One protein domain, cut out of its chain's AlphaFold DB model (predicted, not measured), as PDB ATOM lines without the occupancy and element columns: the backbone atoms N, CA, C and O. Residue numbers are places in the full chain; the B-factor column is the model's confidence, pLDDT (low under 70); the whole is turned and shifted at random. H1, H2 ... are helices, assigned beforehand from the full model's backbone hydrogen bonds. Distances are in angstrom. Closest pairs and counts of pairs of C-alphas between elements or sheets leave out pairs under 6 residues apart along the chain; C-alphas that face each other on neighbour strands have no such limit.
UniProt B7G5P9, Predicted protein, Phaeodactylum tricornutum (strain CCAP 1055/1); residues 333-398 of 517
ATOM      1  N   ASP A 333       7.879   5.347  31.707       96.50
ATOM      2  CA  ASP A 333       9.203   5.371  32.336       96.50
ATOM      3  C   ASP A 333       9.264   6.226  33.615       96.50
ATOM      4  O   ASP A 333      10.069   5.942  34.506       96.50
ATOM      5  N   THR A 334       8.405   7.248  33.739       95.19
ATOM      6  CA  THR A 334       8.388   8.145  34.909       95.19
ATOM      7  C   THR A 334       7.873   7.461  36.178       95.19
ATOM      8  O   THR A 334       8.222   7.878  37.282       95.19
ATOM      9  N   TYR A 335       7.086   6.386  36.053       95.44
ATOM     10  CA  TYR A 335       6.457   5.700  37.188       95.44
ATOM     11  C   TYR A 335       6.560   4.170  37.150       95.44
ATOM     12  O   TYR A 335       6.309   3.532  38.174       95.44
ATOM     13  N   GLU A 336       6.944   3.571  36.019       96.12
ATOM     14  CA  GLU A 336       6.941   2.121  35.793       96.12
ATOM     15  C   GLU A 336       7.692   1.378  36.893       96.12
ATOM     16  O   GLU A 336       7.134   0.488  37.529       96.12
ATOM     17  N   ASN A 337       8.934   1.785  37.162       95.19
ATOM     18  CA  ASN A 337       9.766   1.137  38.168       95.19
ATOM     19  C   ASN A 337       9.135   1.230  39.559       95.19
ATOM     20  O   ASN A 337       9.104   0.242  40.286       95.19
ATOM     21  N   LEU A 338       8.599   2.396  39.928       94.75
ATOM     22  CA  LEU A 338       8.012   2.609  41.248       94.75
ATOM     23  C   LEU A 338       6.754   1.756  41.447       94.75
ATOM     24  O   LEU A 338       6.605   1.108  42.479       94.75
ATOM     25  N   TRP A 339       5.866   1.730  40.452       96.00
ATOM     26  CA  TRP A 339       4.621   0.962  40.521       96.00
ATOM     27  C   TRP A 339       4.870  -0.541  40.387       96.00
ATOM     28  O   TRP A 339       4.168  -1.330  41.012       96.00
ATOM     29  N   LEU A 340       5.887  -0.951  39.626       95.44
ATOM     30  CA  LEU A 340       6.314  -2.346  39.562       95.44
ATOM     31  C   LEU A 340       6.836  -2.824  40.918       95.44
ATOM     32  O   LEU A 340       6.479  -3.918  41.353       95.44
ATOM     33  N   TRP A 341       7.640  -2.001  41.599       95.19
ATOM     34  CA  TRP A 341       8.071  -2.293  42.964       95.19
ATOM     35  C   TRP A 341       6.868  -2.411  43.895       95.19
ATOM     36  O   TRP A 341       6.745  -3.426  44.566       95.19
ATOM     37  N   ASP A 342       5.942  -1.456  43.877       95.50
ATOM     38  CA  ASP A 342       4.726  -1.493  44.704       95.50
ATOM     39  C   ASP A 342       3.920  -2.789  44.494       95.50
ATOM     40  O   ASP A 342       3.637  -3.513  45.448       95.50
ATOM     41  N   LEU A 343       3.674  -3.167  43.234       94.88
ATOM     42  CA  LEU A 343       3.014  -4.427  42.884       94.88
ATOM     43  C   LEU A 343       3.793  -5.651  43.374       94.88
ATOM     44  O   LEU A 343       3.196  -6.586  43.897       94.88
ATOM     45  N   SER A 344       5.120  -5.662  43.239       95.06
ATOM     46  CA  SER A 344       5.945  -6.788  43.699       95.06
ATOM     47  C   SER A 344       5.894  -6.991  45.216       95.06
ATOM     48  O   SER A 344       6.115  -8.102  45.694       95.06
ATOM     49  N   LEU A 345       5.600  -5.925  45.968       94.44
ATOM     50  CA  LEU A 345       5.537  -5.950  47.426       94.44
ATOM     51  C   LEU A 345       4.157  -6.335  47.954       94.44
ATOM     52  O   LEU A 345       4.066  -6.962  49.009       94.44
ATOM     53  N   THR A 346       3.093  -5.958  47.246       95.44
ATOM     54  CA  THR A 346       1.709  -6.160  47.697       95.44
ATOM     55  C   THR A 346       1.065  -7.406  47.094       95.44
ATOM     56  O   THR A 346       0.165  -7.994  47.693       95.44
ATOM     57  N   CYS A 347       1.527  -7.863  45.929       94.94
ATOM     58  CA  CYS A 347       1.024  -9.078  45.304       94.94
ATOM     59  C   CYS A 347       1.641 -10.336  45.931       94.94
ATOM     60  O   CYS A 347       2.797 -10.667  45.687       94.94
ATOM     61  N   GLU A 348       0.834 -11.116  46.653       90.00
ATOM     62  CA  GLU A 348       1.249 -12.428  47.179       90.00
ATOM     63  C   GLU A 348       1.420 -13.488  46.069       90.00
ATOM     64  O   GLU A 348       2.162 -14.457  46.220       90.00
ATOM     65  N   SER A 349       0.736 -13.323  44.929       85.56
ATOM     66  CA  SER A 349       0.853 -14.236  43.787       85.56
ATOM     67  C   SER A 349       0.560 -13.549  42.454       85.56
ATOM     68  O   SER A 349      -0.383 -12.766  42.343       85.56
ATOM     69  N   GLU A 350       1.316 -13.912  41.415       78.25
ATOM     70  CA  GLU A 350       1.180 -13.371  40.048       78.25
ATOM     71  C   GLU A 350      -0.218 -13.594  39.444       78.25
ATOM     72  O   GLU A 350      -0.667 -12.850  38.576       78.25
ATOM     73  N   ASN A 351      -0.936 -14.610  39.928       81.62
ATOM     74  CA  ASN A 351      -2.229 -15.016  39.383       81.62
ATOM     75  C   ASN A 351      -3.426 -14.325  40.048       81.62
ATOM     76  O   ASN A 351      -4.550 -14.464  39.562       81.62
ATOM     77  N   ASN A 352      -3.226 -13.614  41.162       85.00
ATOM     78  CA  ASN A 352      -4.326 -13.084  41.962       85.00
ATOM     79  C   ASN A 352      -4.201 -11.571  42.162       85.00
ATOM     80  O   ASN A 352      -3.987 -11.075  43.262       85.00
ATOM     81  N   LEU A 353      -4.439 -10.828  41.078       87.00
ATOM     82  CA  LEU A 353      -4.469  -9.357  41.064       87.00
ATOM     83  C   LEU A 353      -5.522  -8.740  42.006       87.00
ATOM     84  O   LEU A 353      -5.541  -7.531  42.195       87.00
ATOM     85  N   LYS A 354      -6.423  -9.551  42.579       87.38
ATOM     86  CA  LYS A 354      -7.495  -9.091  43.471       87.38
ATOM     87  C   LYS A 354      -6.996  -8.628  44.840       87.38
ATOM     88  O   LYS A 354      -7.701  -7.862  45.485       87.38
ATOM     89  N   THR A 355      -5.846  -9.127  45.289       91.88
ATOM     90  CA  THR A 355      -5.252  -8.782  46.593       91.88
ATOM     91  C   THR A 355      -4.056  -7.844  46.468       91.88
ATOM     92  O   THR A 355      -3.476  -7.479  47.480       91.88
ATOM     93  N   CYS A 356      -3.675  -7.478  45.244       96.19
ATOM     94  CA  CYS A 356      -2.603  -6.525  45.002       96.19
ATOM     95  C   CYS A 356      -3.075  -5.103  45.300       96.19
ATOM     96  O   CYS A 356      -4.211  -4.744  44.987       96.19
ATOM     97  N   GLU A 357      -2.175  -4.282  45.825       96.12
ATOM     98  CA  GLU A 357      -2.420  -2.871  46.106       96.12
ATOM     99  C   GLU A 357      -1.382  -2.017  45.370       96.12
ATOM    100  O   GLU A 357      -0.199  -2.349  45.339       96.12
ATOM    101  N   CYS A 358      -1.824  -0.916  44.760       97.25
ATOM    102  CA  CYS A 358      -0.929   0.092  44.190       97.25
ATOM    103  C   CYS A 358      -0.934   1.331  45.088       97.25
ATOM    104  O   CYS A 358      -1.511   2.361  44.732       97.25
ATOM    105  N   SER A 359      -0.338   1.203  46.271       96.69
ATOM    106  CA  SER A 359      -0.191   2.228  47.307       96.69
ATOM    107  C   SER A 359       0.262   3.590  46.765       96.69
ATOM    108  O   SER A 359      -0.326   4.621  47.094       96.69
ATOM    109  N   PHE A 360       1.280   3.625  45.899       95.62
ATOM    110  CA  PHE A 360       1.798   4.876  45.336       95.62
ATOM    111  C   PHE A 360       0.808   5.515  44.365       95.62
ATOM    112  O   PHE A 360       0.563   6.720  44.434       95.62
ATOM    113  N   ALA A 361       0.204   4.716  43.485       96.75
ATOM    114  CA  ALA A 361      -0.826   5.203  42.572       96.75
ATOM    115  C   ALA A 361      -2.074   5.680  43.343       96.75
ATOM    116  O   ALA A 361      -2.683   6.686  42.978       96.75
ATOM    117  N   GLN A 362      -2.418   5.012  44.449       97.00
ATOM    118  CA  GLN A 362      -3.498   5.412  45.347       97.00
ATOM    119  C   GLN A 362      -3.219   6.757  46.020       97.00
ATOM    120  O   GLN A 362      -4.129   7.580  46.124       97.00
ATOM    121  N   GLU A 363      -1.982   7.014  46.450       96.56
ATOM    122  CA  GLU A 363      -1.621   8.308  47.033       96.56
ATOM    123  C   GLU A 363      -1.656   9.422  45.980       96.56
ATOM    124  O   GLU A 363      -2.196  10.492  46.246       96.56
ATOM    125  N   LEU A 364      -1.191   9.166  44.750       96.44
ATOM    126  CA  LEU A 364      -1.317  10.127  43.644       96.44
ATOM    127  C   LEU A 364      -2.785  10.444  43.320       96.44
ATOM    128  O   LEU A 364      -3.122  11.605  43.072       96.44
ATOM    129  N   LEU A 365      -3.663   9.436  43.385       96.56
ATOM    130  CA  LEU A 365      -5.111   9.602  43.237       96.56
ATOM    131  C   LEU A 365      -5.706  10.426  44.389       96.56
ATOM    132  O   LEU A 365      -6.538  11.306  44.175       96.56
ATOM    133  N   ARG A 366      -5.254  10.181  45.623       96.62
ATOM    134  CA  ARG A 366      -5.692  10.895  46.832       96.62
ATOM    135  C   ARG A 366      -5.232  12.354  46.854       96.62
ATOM    136  O   ARG A 366      -5.970  13.208  47.342       96.62
ATOM    137  N   LEU A 367      -4.049  12.641  46.315       96.12
ATOM    138  CA  LEU A 367      -3.524  13.997  46.136       96.12
ATOM    139  C   LEU A 367      -4.184  14.739  44.962       96.12
ATOM    140  O   LEU A 367      -3.986  15.944  44.823       96.12
ATOM    141  N   GLY A 368      -4.967  14.044  44.129       96.19
ATOM    142  CA  GLY A 368      -5.598  14.613  42.938       96.19
ATOM    143  C   GLY A 368      -4.616  14.923  41.805       96.19
ATOM    144  O   GLY A 368      -4.976  15.646  40.882       96.19
ATOM    145  N   ILE A 369      -3.389  14.396  41.882       96.12
ATOM    146  CA  ILE A 369      -2.385  14.473  40.807       96.12
ATOM    147  C   ILE A 369      -2.743  13.476  39.703       96.12
ATOM    148  O   ILE A 369      -2.553  13.750  38.524       96.12
ATOM    149  N   LEU A 370      -3.287  12.327  40.104       96.44
ATOM    150  CA  LEU A 370      -3.846  11.314  39.223       96.44
ATOM    151  C   LEU A 370      -5.370  11.300  39.393       96.44
ATOM    152  O   LEU A 370      -5.884  11.463  40.497       96.44
ATOM    153  N   SER A 371      -6.108  11.080  38.314       96.88
ATOM    154  CA  SER A 371      -7.561  10.924  38.310       96.88
ATOM    155  C   SER A 371      -7.962   9.664  37.542       96.88
ATOM    156  O   SER A 371      -7.230   9.167  36.691       96.88
ATOM    157  N   CYS A 372      -9.170   9.137  37.773       96.62
ATOM    158  CA  CYS A 372      -9.636   7.988  36.988       96.62
ATOM    159  C   CYS A 372      -9.854   8.296  35.495       96.62
ATOM    160  O   CYS A 372      -9.953   7.361  34.703       96.62
ATOM    161  N   GLN A 373      -9.922   9.570  35.093       95.62
ATOM    162  CA  GLN A 373      -9.997   9.949  33.675       95.62
ATOM    163  C   GLN A 373      -8.651   9.721  32.976       95.62
ATOM    164  O   GLN A 373      -8.611   9.301  31.817       95.62
ATOM    165  N   ASP A 374      -7.560   9.867  33.728       96.00
ATOM    166  CA  ASP A 374      -6.190   9.656  33.260       96.00
ATOM    167  C   ASP A 374      -5.880   8.187  32.978       96.00
ATOM    168  O   ASP A 374      -4.895   7.865  32.322       96.00
ATOM    169  N   ALA A 375      -6.767   7.271  33.375       95.56
ATOM    170  CA  ALA A 375      -6.662   5.870  32.990       95.56
ATOM    171  C   ALA A 375      -6.673   5.696  31.458       95.56
ATOM    172  O   ALA A 375      -6.105   4.741  30.933       95.56
ATOM    173  N   SER A 376      -7.313   6.623  30.735       94.69
ATOM    174  CA  SER A 376      -7.310   6.659  29.267       94.69
ATOM    175  C   SER A 376      -5.984   7.136  28.662       94.69
ATOM    176  O   SER A 376      -5.727   6.862  27.492       94.69
ATOM    177  N   LEU A 377      -5.144   7.806  29.457       96.19
ATOM    178  CA  LEU A 377      -3.824   8.300  29.066       96.19
ATOM    179  C   LEU A 377      -2.717   7.261  29.290       96.19
ATOM    180  O   LEU A 377      -1.602   7.469  28.822       96.19
ATOM    181  N   CYS A 378      -3.016   6.138  29.958       97.12
ATOM    182  CA  CYS A 378      -2.072   5.035  30.112       97.12
ATOM    183  C   CYS A 378      -1.578   4.546  28.733       97.12
ATOM    184  O   CYS A 378      -2.394   4.098  27.917       97.12
ATOM    185  N   PRO A 379      -0.257   4.526  28.478       96.75
ATOM    186  CA  PRO A 379       0.295   3.972  27.251       96.75
ATOM    187  C   PRO A 379      -0.080   2.502  27.094       96.75
ATOM    188  O   PRO A 379      -0.001   1.723  28.045       96.75
ATOM    189  N   THR A 380      -0.410   2.080  25.874       95.88
ATOM    190  CA  THR A 380      -0.747   0.675  25.590       95.88
ATOM    191  C   THR A 380       0.425  -0.282  25.815       95.88
ATOM    192  O   THR A 380       0.208  -1.475  26.002       95.88
ATOM    193  N   SER A 381       1.662   0.225  25.801       96.06
ATOM    194  CA  SER A 381       2.876  -0.524  26.147       96.06
ATOM    195  C   SER A 381       3.075  -0.704  27.656       96.06
ATOM    196  O   SER A 381       3.846  -1.568  28.060       96.06
ATOM    197  N   CYS A 382       2.376   0.067  28.493       97.06
ATOM    198  CA  CYS A 382       2.585   0.127  29.936       97.06
ATOM    199  C   CYS A 382       1.534  -0.704  30.686       97.06
ATOM    200  O   CYS A 382       0.529  -0.186  31.191       97.06
ATOM    201  N   SER A 383       1.750  -2.018  30.773       95.62
ATOM    202  CA  SER A 383       0.813  -2.940  31.437       95.62
ATOM    203  C   SER A 383       0.591  -2.590  32.913       95.62
ATOM    204  O   SER A 383      -0.538  -2.684  33.402       95.62
ATOM    205  N   ILE A 384       1.633  -2.109  33.595       96.25
ATOM    206  CA  ILE A 384       1.604  -1.688  35.002       96.25
ATOM    207  C   ILE A 384       0.616  -0.535  35.211       96.25
ATOM    208  O   ILE A 384      -0.170  -0.583  36.156       96.25
ATOM    209  N   CYS A 385       0.555   0.432  34.285       97.31
ATOM    210  CA  CYS A 385      -0.404   1.538  34.363       97.31
ATOM    211  C   CYS A 385      -1.843   1.029  34.352       97.31
ATOM    212  O   CYS A 385      -2.618   1.276  35.272       97.31
ATOM    213  N   SER A 386      -2.178   0.227  33.339       95.50
ATOM    214  CA  SER A 386      -3.522  -0.340  33.200       95.50
ATOM    215  C   SER A 386      -3.906  -1.255  34.370       95.50
ATOM    216  O   SER A 386      -5.070  -1.295  34.771       95.50
ATOM    217  N   THR A 387      -2.928  -1.965  34.942       95.12
ATOM    218  CA  THR A 387      -3.125  -2.872  36.075       95.12
ATOM    219  C   THR A 387      -3.413  -2.086  37.346       95.12
ATOM    220  O   THR A 387      -4.433  -2.341  37.986       95.12
ATOM    221  N   CYS A 388      -2.595  -1.082  37.669       96.94
ATOM    222  CA  CYS A 388      -2.823  -0.243  38.840       96.94
ATOM    223  C   CYS A 388      -4.113   0.569  38.733       96.94
ATOM    224  O   CYS A 388      -4.900   0.566  39.675       96.94
ATOM    225  N   MET A 389      -4.414   1.168  37.576       95.88
ATOM    226  CA  MET A 389      -5.683   1.887  37.393       95.88
ATOM    227  C   MET A 389      -6.895   0.961  37.560       95.88
ATOM    228  O   MET A 389      -7.892   1.354  38.162       95.88
ATOM    229  N   ARG A 390      -6.801  -0.297  37.108       95.31
ATOM    230  CA  ARG A 390      -7.853  -1.301  37.320       95.31
ATOM    231  C   ARG A 390      -8.002  -1.691  38.792       95.31
ATOM    232  O   ARG A 390      -9.135  -1.798  39.253       95.31
ATOM    233  N   ILE A 391      -6.897  -1.899  39.513       95.19
ATOM    234  CA  ILE A 391      -6.899  -2.211  40.956       95.19
ATOM    235  C   ILE A 391      -7.546  -1.069  41.750       95.19
ATOM    236  O   ILE A 391      -8.373  -1.319  42.622       95.19
ATOM    237  N   LEU A 392      -7.259   0.182  41.381       95.69
ATOM    238  CA  LEU A 392      -7.870   1.377  41.973       95.69
ATOM    239  C   LEU A 392      -9.360   1.556  41.622       95.69
ATOM    240  O   LEU A 392     -10.003   2.479  42.118       95.69
ATOM    241  N   GLY A 393      -9.929   0.695  40.773       95.00
ATOM    242  CA  GLY A 393     -11.328   0.771  40.353       95.00
ATOM    243  C   GLY A 393     -11.600   1.807  39.258       95.00
ATOM    244  O   GLY A 393     -12.761   2.107  38.979       95.00
ATOM    245  N   CYS A 394     -10.563   2.339  38.608       95.25
ATOM    246  CA  CYS A 394     -10.727   3.217  37.459       95.25
ATOM    247  C   CYS A 394     -11.048   2.374  36.215       95.25
ATOM    248  O   CYS A 394     -10.199   1.683  35.649       95.25
ATOM    249  N   ILE A 395     -12.309   2.419  35.790       85.81
ATOM    250  CA  ILE A 395     -12.778   1.729  34.588       85.81
ATOM    251  C   ILE A 395     -12.417   2.598  33.380       85.81
ATOM    252  O   ILE A 395     -12.998   3.665  33.187       85.81
ATOM    253  N   THR A 396     -11.471   2.150  32.553       80.31
ATOM    254  CA  THR A 396     -11.165   2.797  31.271       80.31
ATOM    255  C   THR A 396     -12.349   2.632  30.323       80.31
ATOM    256  O   THR A 396     -12.595   1.565  29.755       80.31
ATOM    257  N   GLY A 397     -13.137   3.697  30.193       65.31
ATOM    258  CA  GLY A 397     -14.308   3.757  29.327       65.31
ATOM    259  C   GLY A 397     -13.911   3.678  27.859       65.31
ATOM    260  O   GLY A 397     -13.665   4.701  27.248       65.31
ATOM    261  N   ASN A 398     -13.826   2.452  27.349       54.44
ATOM    262  CA  ASN A 398     -13.907   2.032  25.941       54.44
ATOM    263  C   ASN A 398     -14.277   0.542  25.860       54.44
ATOM    264  O   ASN A 398     -14.788   0.081  24.842       54.44
TER     265      ASN A 398
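This is residues 333 to 398 of the 517 residues of the protein "Predicted protein" of Phaeodactylum tricornutum (strain CCAP 1055/1) (UniProt B7G5P9). Four short helices are gathered into a compact cluster: H1, the longest, packs on H4 near Ile 384, and H4 makes a hairpin with H3, standing between H1 and H3. H2 starts at the middle of H1 and runs off at a steep slant, and a long loop, residues 347 to 358, joins H1 to it. The printed part has 66 residues with four named helices, in the order H1, H2, H3, H4, and no named strand; its class is all helix. It is compact, with a radius of gyration of the C-alphas of 11.1 A and a rounded outline of 28 by 25 by 22 A.

Find C-alpha 336 at (6.941, 2.121, 35.793); from there H1 runs 15.4 A to residue 346. H4, residues 383 to 391, covers 12.3 A and ends with C-alpha 391 at (-6.899, -2.211, 40.956). Look for H2 at residues 359 to 366 and for H3 at residues 372 to 377.

Start at H1, which touches H4 at the closest C-alphas, Leu 340 and Ile 384, 6.6 A apart, with a steep tilt of 49 degrees. H1 also touches H2, Asp 342 and Ser 359 having the closest C-alphas at 6.7 A. H4 and H3 form a helical hairpin, at a shallow tilt of 16 degrees, opposite ways; their closest C-alphas, of Met 389 and Ala 375, are 6.0 A apart. H1 and H3 are apart. In H1, H2 and H4 every O i to N i+4 pair is within hydrogen-bond range; in H3 0 of 2 are, against 3 of 3 O i to N i+3 pairs.

The farthest C-alphas, of Leu 345 and Asn 398, are 30.1 A apart. The printed part has no cut; the link from H1 to H2 is long, the other two tight. Look at residues 397 to 398 for pLDDT under 70.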